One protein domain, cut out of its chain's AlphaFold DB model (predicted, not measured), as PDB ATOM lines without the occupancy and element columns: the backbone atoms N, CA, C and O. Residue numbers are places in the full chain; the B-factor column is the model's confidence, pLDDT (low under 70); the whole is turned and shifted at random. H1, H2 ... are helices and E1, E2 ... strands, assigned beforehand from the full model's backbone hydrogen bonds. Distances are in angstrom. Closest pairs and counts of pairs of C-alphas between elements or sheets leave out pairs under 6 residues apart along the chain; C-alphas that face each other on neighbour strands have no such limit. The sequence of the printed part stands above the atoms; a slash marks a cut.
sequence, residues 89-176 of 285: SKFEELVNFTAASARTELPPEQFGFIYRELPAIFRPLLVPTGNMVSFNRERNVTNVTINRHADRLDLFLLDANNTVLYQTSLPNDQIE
ATOM      1  N   SER A  89      43.875  -2.056  38.660       83.88
ATOM      2  CA  SER A  89      43.577  -2.533  40.013       83.88
ATOM      3  C   SER A  89      42.161  -3.095  40.148       83.88
ATOM      4  O   SER A  89      41.918  -3.971  40.978       83.88
ATOM      5  N   LYS A  90      41.229  -2.629  39.308       89.06
ATOM      6  CA  LYS A  90      39.800  -2.962  39.397       89.06
ATOM      7  C   LYS A  90      39.307  -3.716  38.169       89.06
ATOM      8  O   LYS A  90      39.798  -3.534  37.056       89.06
ATOM      9  N   PHE A  91      38.257  -4.514  38.352       92.38
ATOM     10  CA  PHE A  91      37.619  -5.236  37.249       92.38
ATOM     11  C   PHE A  91      37.057  -4.295  36.170       92.38
ATOM     12  O   PHE A  91      37.189  -4.576  34.985       92.38
ATOM     13  N   GLU A  92      36.494  -3.147  36.553       92.31
ATOM     14  CA  GLU A  92      36.029  -2.134  35.594       92.31
ATOM     15  C   GLU A  92      37.162  -1.609  34.700       92.31
ATOM     16  O   GLU A  92      36.998  -1.495  33.487       92.31
ATOM     17  N   GLU A  93      38.329  -1.331  35.281       91.38
ATOM     18  CA  GLU A  93      39.509  -0.881  34.534       91.38
ATOM     19  C   GLU A  93      39.963  -1.958  33.542       91.38
ATOM     20  O   GLU A  93      40.288  -1.647  32.395       91.38
ATOM     21  N   LEU A  94      39.905  -3.229  33.948       91.12
ATOM     22  CA  LEU A  94      40.219  -4.364  33.086       91.12
ATOM     23  C   LEU A  94      39.236  -4.496  31.913       91.12
ATOM     24  O   LEU A  94      39.650  -4.713  30.770       91.12
ATOM     25  N   VAL A  95      37.938  -4.338  32.170       91.19
ATOM     26  CA  VAL A  95      36.901  -4.350  31.126       91.19
ATOM     27  C   VAL A  95      37.121  -3.201  30.136       91.19
ATOM     28  O   VAL A  95      37.063  -3.411  28.923       91.19
ATOM     29  N   ASN A  96      37.443  -2.004  30.626       89.25
ATOM     30  CA  ASN A  96      37.709  -0.844  29.774       89.25
ATOM     31  C   ASN A  96      38.989  -1.020  28.943       89.25
ATOM     32  O   ASN A  96      39.012  -0.691  27.756       89.25
ATOM     33  N   PHE A  97      40.042  -1.588  29.532       87.56
ATOM     34  CA  PHE A  97      41.296  -1.873  28.834       87.56
ATOM     35  C   PHE A  97      41.116  -2.916  27.720       87.56
ATOM     36  O   PHE A  97      41.581  -2.732  26.590       87.56
ATOM     37  N   THR A  98      40.388  -3.995  28.015       86.44
ATOM     38  CA  THR A  98      40.105  -5.072  27.050       86.44
ATOM     39  C   THR A  98      39.141  -4.629  25.945       86.44
ATOM     40  O   THR A  98      39.203  -5.149  24.834       86.44
ATOM     41  N   ALA A  99      38.299  -3.616  26.180       81.56
ATOM     42  CA  ALA A  99      37.488  -3.000  25.127       81.56
ATOM     43  C   ALA A  99      38.334  -2.301  24.048       81.56
ATOM     44  O   ALA A  99      37.959  -2.316  22.876       81.56
ATOM     45  N   ALA A 100      39.487  -1.734  24.417       79.69
ATOM     46  CA  ALA A 100      40.425  -1.130  23.468       79.69
ATOM     47  C   ALA A 100      41.345  -2.167  22.797       79.69
ATOM     48  O   ALA A 100      41.802  -1.969  21.671       79.69
ATOM     49  N   SER A 101      41.615  -3.277  23.485       73.19
ATOM     50  CA  SER A 101      42.509  -4.345  23.041       73.19
ATOM     51  C   SER A 101      41.771  -5.682  23.101       73.19
ATOM     52  O   SER A 101      41.781  -6.371  24.116       73.19
ATOM     53  N   ALA A 102      41.111  -6.041  21.989       76.94
ATOM     54  CA  ALA A 102      40.200  -7.191  21.863       76.94
ATOM     55  C   ALA A 102      40.718  -8.514  22.467       76.94
ATOM     56  O   ALA A 102      39.922  -9.384  22.814       76.94
ATOM     57  N   ARG A 103      42.039  -8.661  22.610       87.12
ATOM     58  CA  ARG A 103      42.690  -9.703  23.400       87.12
ATOM     59  C   ARG A 103      43.753  -9.087  24.309       87.12
ATOM     60  O   ARG A 103      44.621  -8.357  23.836       87.12
ATOM     61  N   THR A 104      43.710  -9.442  25.587       89.31
ATOM     62  CA  THR A 104      44.672  -9.034  26.616       89.31
ATOM     63  C   THR A 104      45.223 -10.266  27.324       89.31
ATOM     64  O   THR A 104      44.467 -11.157  27.708       89.31
ATOM     65  N   GLU A 105      46.536 -10.312  27.523       90.25
ATOM     66  CA  GLU A 105      47.195 -11.330  28.347       90.25
ATOM     67  C   GLU A 105      47.624 -10.709  29.675       90.25
ATOM     68  O   GLU A 105      48.219  -9.635  29.696       90.25
ATOM     69  N   LEU A 106      47.321 -11.381  30.778       90.69
ATOM     70  CA  LEU A 106      47.543 -10.929  32.141       90.69
ATOM     71  C   LEU A 106      48.444 -11.925  32.881       90.69
ATOM     72  O   LEU A 106      48.213 -13.138  32.816       90.69
ATOM     73  N   PRO A 107      49.412 -11.434  33.672       90.25
ATOM     74  CA  PRO A 107      50.085 -12.265  34.656       90.25
ATOM     75  C   PRO A 107      49.070 -12.873  35.644       90.25
ATOM     76  O   PRO A 107      48.156 -12.164  36.083       90.25
ATOM     77  N   PRO A 108      49.243 -14.140  36.071       91.75
ATOM     78  CA  PRO A 108      48.358 -14.777  37.052       91.75
ATOM     79  C   PRO A 108      48.245 -13.992  38.364       91.75
ATOM     80  O   PRO A 108      47.179 -13.938  38.972       91.75
ATOM     81  N   GLU A 109      49.331 -13.338  38.780       90.31
ATOM     82  CA  GLU A 109      49.378 -12.495  39.979       90.31
ATOM     83  C   GLU A 109      48.450 -11.279  39.864       90.31
ATOM     84  O   GLU A 109      47.698 -10.993  40.798       90.31
ATOM     85  N   GLN A 110      48.446 -10.618  38.699       91.50
ATOM     86  CA  GLN A 110      47.584  -9.468  38.426       91.50
ATOM     87  C   GLN A 110      46.112  -9.879  38.414       91.50
ATOM     88  O   GLN A 110      45.275  -9.237  39.045       91.50
ATOM     89  N   PHE A 111      45.794 -10.989  37.742       93.50
ATOM     90  CA  PHE A 111      44.436 -11.525  37.754       93.50
ATOM     91  C   PHE A 111      43.994 -11.895  39.176       93.50
ATOM     92  O   PHE A 111      42.886 -11.557  39.584       93.50
ATOM     93  N   GLY A 112      44.873 -12.523  39.961       92.75
ATOM     94  CA  GLY A 112      44.606 -12.848  41.359       92.75
ATOM     95  C   GLY A 112      44.358 -11.614  42.232       92.75
ATOM     96  O   GLY A 112      43.541 -11.684  43.148       92.75
ATOM     97  N   PHE A 113      45.032 -10.492  41.960       92.38
ATOM     98  CA  PHE A 113      44.762  -9.213  42.621       92.38
ATOM     99  C   PHE A 113      43.346  -8.718  42.300       92.38
ATOM    100  O   PHE A 113      42.534  -8.580  43.212       92.38
ATOM    101  N   ILE A 114      43.015  -8.585  41.012       93.62
ATOM    102  CA  ILE A 114      41.693  -8.126  40.550       93.62
ATOM    103  C   ILE A 114      40.573  -9.040  41.076       93.62
ATOM    104  O   ILE A 114      39.531  -8.565  41.518       93.62
ATOM    105  N   TYR A 115      40.795 -10.357  41.082       94.38
ATOM    106  CA  TYR A 115      39.831 -11.341  41.576       94.38
ATOM    107  C   TYR A 115      39.529 -11.189  43.075       94.38
ATOM    108  O   TYR A 115      38.395 -11.412  43.500       94.38
ATOM    109  N   ARG A 116      40.521 -10.820  43.895       92.44
ATOM    110  CA  ARG A 116      40.316 -10.605  45.339       92.44
ATOM    111  C   ARG A 116      39.602  -9.293  45.637       92.44
ATOM    112  O   ARG A 116      38.806  -9.266  46.570       92.44
ATOM    113  N   GLU A 117      39.843  -8.261  44.837       92.38
ATOM    114  CA  GLU A 117      39.160  -6.967  44.964       92.38
ATOM    115  C   GLU A 117      37.676  -7.033  44.568       92.38
ATOM    116  O   GLU A 117      36.889  -6.176  44.962       92.38
ATOM    117  N   LEU A 118      37.259  -8.057  43.815       93.31
ATOM    118  CA  LEU A 118      35.846  -8.277  43.523       93.31
ATOM    119  C   LEU A 118      35.052  -8.648  44.791       93.31
ATOM    120  O   LEU A 118      35.536  -9.481  45.576       93.31
ATOM    121  N   PRO A 119      33.811  -8.130  44.931       93.06
ATOM    122  CA  PRO A 119      32.842  -8.616  45.913       93.06
ATOM    123  C   PRO A 119      32.745 -10.140  45.877       93.06
ATOM    124  O   PRO A 119      32.756 -10.746  44.794       93.06
ATOM    125  N   ALA A 120      32.688 -10.778  47.049       92.69
ATOM    126  CA  ALA A 120      32.839 -12.229  47.145       92.69
ATOM    127  C   ALA A 120      31.740 -12.963  46.368       92.69
ATOM    128  O   ALA A 120      32.008 -14.001  45.759       92.69
ATOM    129  N   ILE A 121      30.550 -12.363  46.313       92.44
ATOM    130  CA  ILE A 121      29.381 -12.876  45.600       92.44
ATOM    131  C   ILE A 121      29.591 -13.007  44.080       92.44
ATOM    132  O   ILE A 121      28.993 -13.882  43.461       92.44
ATOM    133  N   PHE A 122      30.467 -12.204  43.460       95.25
ATOM    134  CA  PHE A 122      30.694 -12.245  42.005       95.25
ATOM    135  C   PHE A 122      31.873 -13.102  41.578       95.25
ATOM    136  O   PHE A 122      31.964 -13.491  40.415       95.25
ATOM    137  N   ARG A 123      32.787 -13.411  42.499       95.06
ATOM    138  CA  ARG A 123      33.970 -14.226  42.204       95.06
ATOM    139  C   ARG A 123      33.631 -15.538  41.478       95.06
ATOM    140  O   ARG A 123      34.320 -15.830  40.497       95.06
ATOM    141  N   PRO A 124      32.567 -16.284  41.849       94.38
ATOM    142  CA  PRO A 124      32.188 -17.511  41.148       94.38
ATOM    143  C   PRO A 124      31.806 -17.325  39.674       94.38
ATOM    144  O   PRO A 124      31.937 -18.282  38.917       94.38
ATOM    145  N   LEU A 125      31.381 -16.123  39.257       94.00
ATOM    146  CA  LEU A 125      31.071 -15.822  37.852       94.00
ATOM    147  C   LEU A 125      32.332 -15.829  36.978       94.00
ATOM    148  O   LEU A 125      32.275 -16.199  35.806       94.00
ATOM    149  N   LEU A 126      33.480 -15.440  37.548       94.69
ATOM    150  CA  LEU A 126      34.764 -15.493  36.854       94.69
ATOM    151  C   LEU A 126      35.426 -16.854  37.020       94.69
ATOM    152  O   LEU A 126      35.770 -17.496  36.042       94.69
ATOM    153  N   VAL A 127      35.670 -17.268  38.259       95.25
ATOM    154  CA  VAL A 127      36.304 -18.549  38.576       95.25
ATOM    155  C   VAL A 127      35.750 -19.002  39.923       95.25
ATOM    156  O   VAL A 127      35.863 -18.253  40.896       95.25
ATOM    157  N   PRO A 128      35.201 -20.221  40.045       94.25
ATOM    158  CA  PRO A 128      34.779 -20.756  41.333       94.25
ATOM    159  C   PRO A 128      35.910 -20.688  42.366       94.25
ATOM    160  O   PRO A 128      37.042 -21.086  42.080       94.25
ATOM    161  N   THR A 129      35.615 -20.222  43.581       91.00
ATOM    162  CA  THR A 129      36.629 -20.002  44.629       91.00
ATOM    163  C   THR A 129      37.451 -21.261  44.922       91.00
ATOM    164  O   THR A 129      38.667 -21.179  45.089       91.00
ATOM    165  N   GLY A 130      36.828 -22.446  44.898       91.25
ATOM    166  CA  GLY A 130      37.527 -23.727  45.068       91.25
ATOM    167  C   GLY A 130      38.549 -24.028  43.964       91.25
ATOM    168  O   GLY A 130      39.633 -24.551  44.244       91.25
ATOM    169  N   ASN A 131      38.257 -23.627  42.723       92.38
ATOM    170  CA  ASN A 131      39.195 -23.755  41.607       92.38
ATOM    171  C   ASN A 131      40.366 -22.789  41.793       92.38
ATOM    172  O   ASN A 131      41.514 -23.205  41.681       92.38
ATOM    173  N   MET A 132      40.096 -21.533  42.168       92.31
ATOM    174  CA  MET A 132      41.148 -20.542  42.429       92.31
ATOM    175  C   MET A 132      42.113 -20.996  43.538       92.31
ATOM    176  O   MET A 132      43.328 -20.844  43.408       92.31
ATOM    177  N   VAL A 133      41.594 -21.609  44.610       91.69
ATOM    178  CA  VAL A 133      42.422 -22.202  45.676       91.69
ATOM    179  C   VAL A 133      43.306 -23.325  45.129       91.69
ATOM    180  O   VAL A 133      44.498 -23.372  45.435       91.69
ATOM    181  N   SER A 134      42.743 -24.204  44.298       91.00
ATOM    182  CA  SER A 134      43.483 -25.314  43.686       91.00
ATOM    183  C   SER A 134      44.583 -24.807  42.750       91.00
ATOM    184  O   SER A 134      45.729 -25.237  42.870       91.00
ATOM    185  N   PHE A 135      44.282 -23.811  41.912       90.94
ATOM    186  CA  PHE A 135      45.250 -23.182  41.011       90.94
ATOM    187  C   PHE A 135      46.403 -22.510  41.756       90.94
ATOM    188  O   PHE A 135      47.564 -22.655  41.372       90.94
ATOM    189  N   ASN A 136      46.108 -21.825  42.864       87.94
ATOM    190  CA  ASN A 136      47.142 -21.200  43.684       87.94
ATOM    191  C   ASN A 136      48.027 -22.244  44.393       87.94
ATOM    192  O   ASN A 136      49.241 -22.072  44.499       87.94
ATOM    193  N   ARG A 137      47.434 -23.354  44.851       90.81
ATOM    194  CA  ARG A 137      48.166 -24.456  45.493       90.81
ATOM    195  C   ARG A 137      49.095 -25.176  44.515       90.81
ATOM    196  O   ARG A 137      50.236 -25.463  44.860       90.81
ATOM    197  N   GLU A 138      48.600 -25.485  43.322       91.31
ATOM    198  CA  GLU A 138      49.315 -26.279  42.316       91.31
ATOM    199  C   GLU A 138      50.281 -25.444  41.468       91.31
ATOM    200  O   GLU A 138      51.153 -26.012  40.813       91.31
ATOM    201  N   ARG A 139      50.154 -24.106  41.493       87.62
ATOM    202  CA  ARG A 139      50.943 -23.162  40.677       87.62
ATOM    203  C   ARG A 139      50.971 -23.537  39.192       87.62
ATOM    204  O   ARG A 139      51.977 -23.365  38.510       87.62
ATOM    205  N   ASN A 140      49.857 -24.070  38.704       89.88
ATOM    206  CA  ASN A 140      49.715 -24.567  37.339       89.88
ATOM    207  C   ASN A 140      49.332 -23.461  36.346       89.88
ATOM    208  O   ASN A 140      49.667 -23.569  35.171       89.88
ATOM    209  N   VAL A 141      48.694 -22.379  36.800       93.75
ATOM    210  CA  VAL A 141      48.340 -21.237  35.943       93.75
ATOM    211  C   VAL A 141      49.580 -20.389  35.666       93.75
ATOM    212  O   VAL A 141      50.163 -19.803  36.577       93.75
ATOM    213  N   THR A 142      49.963 -20.301  34.395       93.19
ATOM    214  CA  THR A 142      51.114 -19.514  33.922       93.19
ATOM    215  C   THR A 142      50.684 -18.243  33.193       93.19
ATOM    216  O   THR A 142      51.388 -17.237  33.256       93.19
ATOM    217  N   ASN A 143      49.526 -18.258  32.529       93.19
ATOM    218  CA  ASN A 143      49.009 -17.099  31.805       93.19
ATOM    219  C   ASN A 143      47.488 -16.999  31.949       93.19
ATOM    220  O   ASN A 143      46.796 -18.017  32.022       93.19
ATOM    221  N   VAL A 144      46.965 -15.777  31.965       94.94
ATOM    222  CA  VAL A 144      45.525 -15.510  31.950       94.94
ATOM    223  C   VAL A 144      45.214 -14.695  30.705       94.94
ATOM    224  O   VAL A 144      45.760 -13.618  30.511       94.94
ATOM    225  N   THR A 145      44.354 -15.205  29.831       94.50
ATOM    226  CA  THR A 145      43.943 -14.497  28.612       94.50
ATOM    227  C   THR A 145      42.507 -14.030  28.746       94.50
ATOM    228  O   THR A 145      41.641 -14.794  29.168       94.50
ATOM    229  N   ILE A 146      42.257 -12.787  28.352       94.69
ATOM    230  CA  ILE A 146      40.925 -12.200  28.295       94.69
ATOM    231  C   ILE A 146      40.660 -11.713  26.882       94.69
ATOM    232  O   ILE A 146      41.417 -10.904  26.346       94.69
ATOM    233  N   ASN A 147      39.565 -12.189  26.301       93.62
ATOM    234  CA  ASN A 147      39.094 -11.761  24.995       93.62
ATOM    235  C   ASN A 147      37.796 -10.977  25.161       93.62
ATOM    236  O   ASN A 147      36.831 -11.462  25.756       93.62
ATOM    237  N   ARG A 148      37.761  -9.765  24.613       92.44
ATOM    238  CA  ARG A 148      36.563  -8.933  24.599       92.44
ATOM    239  C   ARG A 148      35.844  -9.091  23.268       92.44
ATOM    240  O   ARG A 148      36.393  -8.800  22.207       92.44
ATOM    241  N   HIS A 149      34.588  -9.508  23.349       90.94
ATOM    242  CA  HIS A 149      33.643  -9.522  22.241       90.94
ATOM    243  C   HIS A 149      32.616  -8.397  22.420       90.94
ATOM    244  O   HIS A 149      32.560  -7.746  23.465       90.94
ATOM    245  N   ALA A 150      31.799  -8.154  21.391       87.19
ATOM    246  CA  ALA A 150      30.771  -7.112  21.435       87.19
ATOM    247  C   ALA A 150      29.710  -7.376  22.520       87.19
ATOM    248  O   ALA A 150      29.203  -6.435  23.125       87.19
ATOM    249  N   ASP A 151      29.392  -8.646  22.774       91.00
ATOM    250  CA  ASP A 151      28.315  -9.118  23.649       91.00
ATOM    251  C   ASP A 151      28.805  -9.832  24.921       91.00
ATOM    252  O   ASP A 151      28.004 -10.085  25.821       91.00
ATOM    253  N   ARG A 152      30.102 -10.161  25.013       93.88
ATOM    254  CA  ARG A 152      30.670 -10.942  26.123       93.88
ATOM    255  C   ARG A 152      32.160 -10.696  26.364       93.88
ATOM    256  O   ARG A 152      32.836 -10.017  25.587       93.88
ATOM    257  N   LEU A 153      32.671 -11.238  27.458       94.88
ATOM    258  CA  LEU A 153      34.083 -11.301  27.821       94.88
ATOM    259  C   LEU A 153      34.431 -12.756  28.120       94.88
ATOM    260  O   LEU A 153      33.843 -13.358  29.015       94.88
ATOM    261  N   ASP A 154      35.392 -13.299  27.385       96.00
ATOM    262  CA  ASP A 154      35.857 -14.670  27.560       96.00
ATOM    263  C   ASP A 154      37.172 -14.656  28.347       96.00
ATOM    264  O   ASP A 154      38.105 -13.927  28.004       96.00
ATOM    265  N   LEU A 155      37.238 -15.447  29.414       96.62
ATOM    266  CA  LEU A 155      38.385 -15.567  30.312       96.62
ATOM    267  C   LEU A 155      38.947 -16.985  30.217       96.62
ATOM    268  O   LEU A 155      38.214 -17.956  30.397       96.62
ATOM    269  N   PHE A 156      40.257 -17.096  30.007       96.62
ATOM    270  CA  PHE A 156      40.985 -18.360  29.917       96.62
ATOM    271  C   PHE A 156      42.158 -18.363  30.895       96.62
ATOM    272  O   PHE A 156      42.994 -17.460  30.874       96.62
ATOM    273  N   LEU A 157      42.250 -19.400  31.723       96.31
ATOM    274  CA  LEU A 157      43.412 -19.673  32.568       96.31
ATOM    275  C   LEU A 157      44.217 -20.786  31.899       96.31
ATOM    276  O   LEU A 157      43.675 -21.856  31.617       96.31
ATOM    277  N   LEU A 158      45.493 -20.522  31.634       95.62
ATOM    278  CA  LEU A 158      46.361 -21.378  30.832       95.62
ATOM    279  C   LEU A 158      47.547 -21.894  31.649       95.62
ATOM    280  O   LEU A 158      48.093 -21.167  32.486       95.62
ATOM    281  N   ASP A 159      47.977 -23.120  31.366       94.25
ATOM    282  CA  ASP A 159      49.226 -23.675  31.888       94.25
ATOM    283  C   ASP A 159      50.465 -23.213  31.094       94.25
ATOM    284  O   ASP A 159      50.374 -22.431  30.143       94.25
ATOM    285  N   ALA A 160      51.646 -23.705  31.477       92.06
ATOM    286  CA  ALA A 160      52.913 -23.377  30.815       92.06
ATOM    287  C   ALA A 160      52.990 -23.840  29.345       92.06
ATOM    288  O   ALA A 160      53.794 -23.313  28.576       92.06
ATOM    289  N   ASN A 161      52.152 -24.801  28.946       93.38
ATOM    290  CA  ASN A 161      52.052 -25.326  27.586       93.38
ATOM    291  C   ASN A 161      50.910 -24.666  26.789       93.38
ATOM    292  O   ASN A 161      50.586 -25.129  25.696       93.38
ATOM    293  N   ASN A 162      50.307 -23.588  27.313       90.44
ATOM    294  CA  ASN A 162      49.100 -22.946  26.784       90.44
ATOM    295  C   ASN A 162      47.866 -23.870  26.730       90.44
ATOM    296  O   ASN A 162      46.948 -23.643  25.937       90.44
ATOM    297  N   THR A 163      47.817 -24.895  27.580       93.75
ATOM    298  CA  THR A 163      46.631 -25.735  27.769       93.75
ATOM    299  C   THR A 163      45.619 -24.995  28.630       93.75
ATOM    300  O   THR A 163      45.970 -24.440  29.671       93.75
ATOM    301  N   VAL A 164      44.350 -25.001  28.218       95.94
ATOM    302  CA  VAL A 164      43.258 -24.379  28.976       95.94
ATOM    303  C   VAL A 164      42.967 -25.202  30.231       95.94
ATOM    304  O   VAL A 164      42.460 -26.318  30.143       95.94
ATOM    305  N   LEU A 165      43.269 -24.635  31.399       94.88
ATOM    306  CA  LEU A 165      42.929 -25.198  32.708       94.88
ATOM    307  C   LEU A 165      41.494 -24.850  33.106       94.88
ATOM    308  O   LEU A 165      40.801 -25.646  33.736       94.88
ATOM    309  N   TYR A 166      41.053 -23.645  32.749       96.25
ATOM    310  CA  TYR A 166      39.708 -23.168  33.020       96.25
ATOM    311  C   TYR A 166      39.298 -22.111  31.999       96.25
ATOM    312  O   TYR A 166      40.128 -21.313  31.558       96.25
ATOM    313  N   GLN A 167      38.014 -22.099  31.653       96.19
ATOM    314  CA  GLN A 167      37.422 -21.094  30.784       96.19
ATOM    315  C   GLN A 167      36.036 -20.693  31.286       96.19
ATOM    316  O   GLN A 167      35.281 -21.540  31.768       96.19
ATOM    317  N   THR A 168      35.704 -19.416  31.136       96.25
ATOM    318  CA  THR A 168      34.352 -18.892  31.354       96.25
ATOM    319  C   THR A 168      34.053 -17.776  30.357       96.25
ATOM    320  O   THR A 168      34.968 -17.169  29.797       96.25
ATOM    321  N   SER A 169      32.769 -17.487  30.182       96.19
ATOM    322  CA  SER A 169      32.265 -16.403  29.347       96.19
ATOM    323  C   SER A 169      31.264 -15.584  30.152       96.19
ATOM    324  O   SER A 169      30.246 -16.114  30.593       96.19
ATOM    325  N   LEU A 170      31.539 -14.292  30.315       96.00
ATOM    326  CA  LEU A 170      30.651 -13.340  30.972       96.00
ATOM    327  C   LEU A 170      29.909 -12.533  29.901       96.00
ATOM    328  O   LEU A 170      30.550 -11.762  29.184       96.00
ATOM    329  N   PRO A 171      28.583 -12.667  29.763       96.12
ATOM    330  CA  PRO A 171      27.807 -11.802  28.884       96.12
ATOM    331  C   PRO A 171      27.765 -10.355  29.410       96.12
ATOM    332  O   PRO A 171      28.042 -10.087  30.581       96.12
ATOM    333  N   ASN A 172      27.435  -9.400  28.538       94.19
ATOM    334  CA  ASN A 172      27.469  -7.969  28.864       94.19
ATOM    335  C   ASN A 172      26.596  -7.566  30.056       94.19
ATOM    336  O   ASN A 172      26.996  -6.684  30.808       94.19
ATOM    337  N   ASP A 173      25.445  -8.201  30.255       94.50
ATOM    338  CA  ASP A 173      24.569  -7.919  31.395       94.50
ATOM    339  C   ASP A 173      25.247  -8.245  32.739       94.50
ATOM    340  O   ASP A 173      25.146  -7.466  33.685       94.50
ATOM    341  N   GLN A 174      26.012  -9.337  32.810       95.81
ATOM    342  CA  GLN A 174      26.816  -9.691  33.982       95.81
ATOM    343  C   GLN A 174      28.008  -8.749  34.169       95.81
ATOM    344  O   GLN A 174      28.348  -8.393  35.296       95.81
ATOM    345  N   ILE A 175      28.636  -8.313  33.076       95.19
ATOM    346  CA  ILE A 175      29.726  -7.330  33.140       95.19
ATOM    347  C   ILE A 175      29.200  -6.005  33.696       95.19
ATOM    348  O   ILE A 175      29.773  -5.462  34.639       95.19
ATOM    349  N   GLU A 176      28.091  -5.507  33.150       94.38
ATOM    350  CA  GLU A 176      27.431  -4.295  33.631       94.38
ATOM    351  C   GLU A 176      26.997  -4.438  35.086       94.38
ATOM    352  O   GLU A 176      27.167  -3.498  35.859       94.38
TER     353      GLU A 176
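Overview. This is residues 89 to 176 of the 285 residues of an uncharacterized protein of candidate division KSB1 bacterium (UniProt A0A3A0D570). An antiparallel sheet of four strands makes a wall with helices over one face and the other face bare. H1 slants over the sheet near E1 and E2, H2 stands up from it beside H1, H3 and H4 follow as a loose cover that only grazes the sheet, and H5 sits at the end of E4. The printed part has 88 residues, with five named helices and four named strands in the order H1 E1 H2 H3 H4 E2 E3 E4 H5; the sheet's order is E1 E2 E3 E4, and the class is mixed, helices and strands. It is compact, with a radius of gyration of the C-alphas of 12.2 A, and it is rounded, spanning 33 by 28 by 20 A.

Arrangement. E2, residues 143 to 148, E3, residues 152 to 158, and E4, residues 164 to 171, form a meander, each strand the antiparallel neighbour of the one before; E2 and E3 are a hairpin, as are E3 and E4. N 145 and O 156 are 2.8 A apart, and N 155 and O 168 are 2.9 A apart, both within hydrogen-bond range. E1, residues 103 to 106, is antiparallel to E2 at 151 degrees, with N 106 and O 144 within hydrogen-bond range at 2.7 A. E1 and E4 are the edge strands. The sheet is twisted, its C-alphas lying up to 4.1 A off the best plane. H1, residues 91 to 100, and H2, residues 108 to 117, lie on the same face: two layers, helices on one face of a sheet. H1 has a height over the sheet of 8.7 A and lies over E2; the closest C-alphas of the two are those of Thr 98 and Arg 148, 5.8 A apart. On the local plane H1 and E2 stand at 58 degrees, slantwise to the strands but only just. H2, at a height of 10.9 A, lies over E1 and E2 and stands up from the sheet at 62 degrees. H1 and H2 are close but not clearly touching, their closest C-alphas, Phe 91 and Ile 114, being 6.0 A apart. H3, residues 123 to 126, H4, residues 129 to 138, and H5, residues 172 to 176, only graze the sheet; the closest C-alphas of H3 and E4, Leu 126 and Thr 168, are 6.5 A apart. H2 and H4 are near each other, with 7 pairs of C-alphas within 10 A, while H1 and H4 are apart. Every O i to N i+4 pair is within hydrogen-bond range in H2, H4 and H5; in H1 5 of 6 are, and H3 is too short for such a pair.

Along the chain. E4 is 19.9 A long, E3 19.4 A, E2 16.5 A and E1 10.1 A. H1 measures 14.7 A, H2 14.4 A and H4 14.3 A, while H3 and H5 are short. H1 begins at C-alpha 91, (37.619, -5.236, 37.249), E4 begins at C-alpha 164, (43.258, -24.379, 28.976), and H5 ends at C-alpha 176, (27.431, -4.295, 33.631).

Size, cuts and confidence. The two C-alphas farthest apart, those of Arg 137 and Ala 150, are 34.4 A apart. The printed part has no cut, and its eight links between named elements are tight. The mean pLDDT of the printed part is 92.0, and no printed residue is under 70.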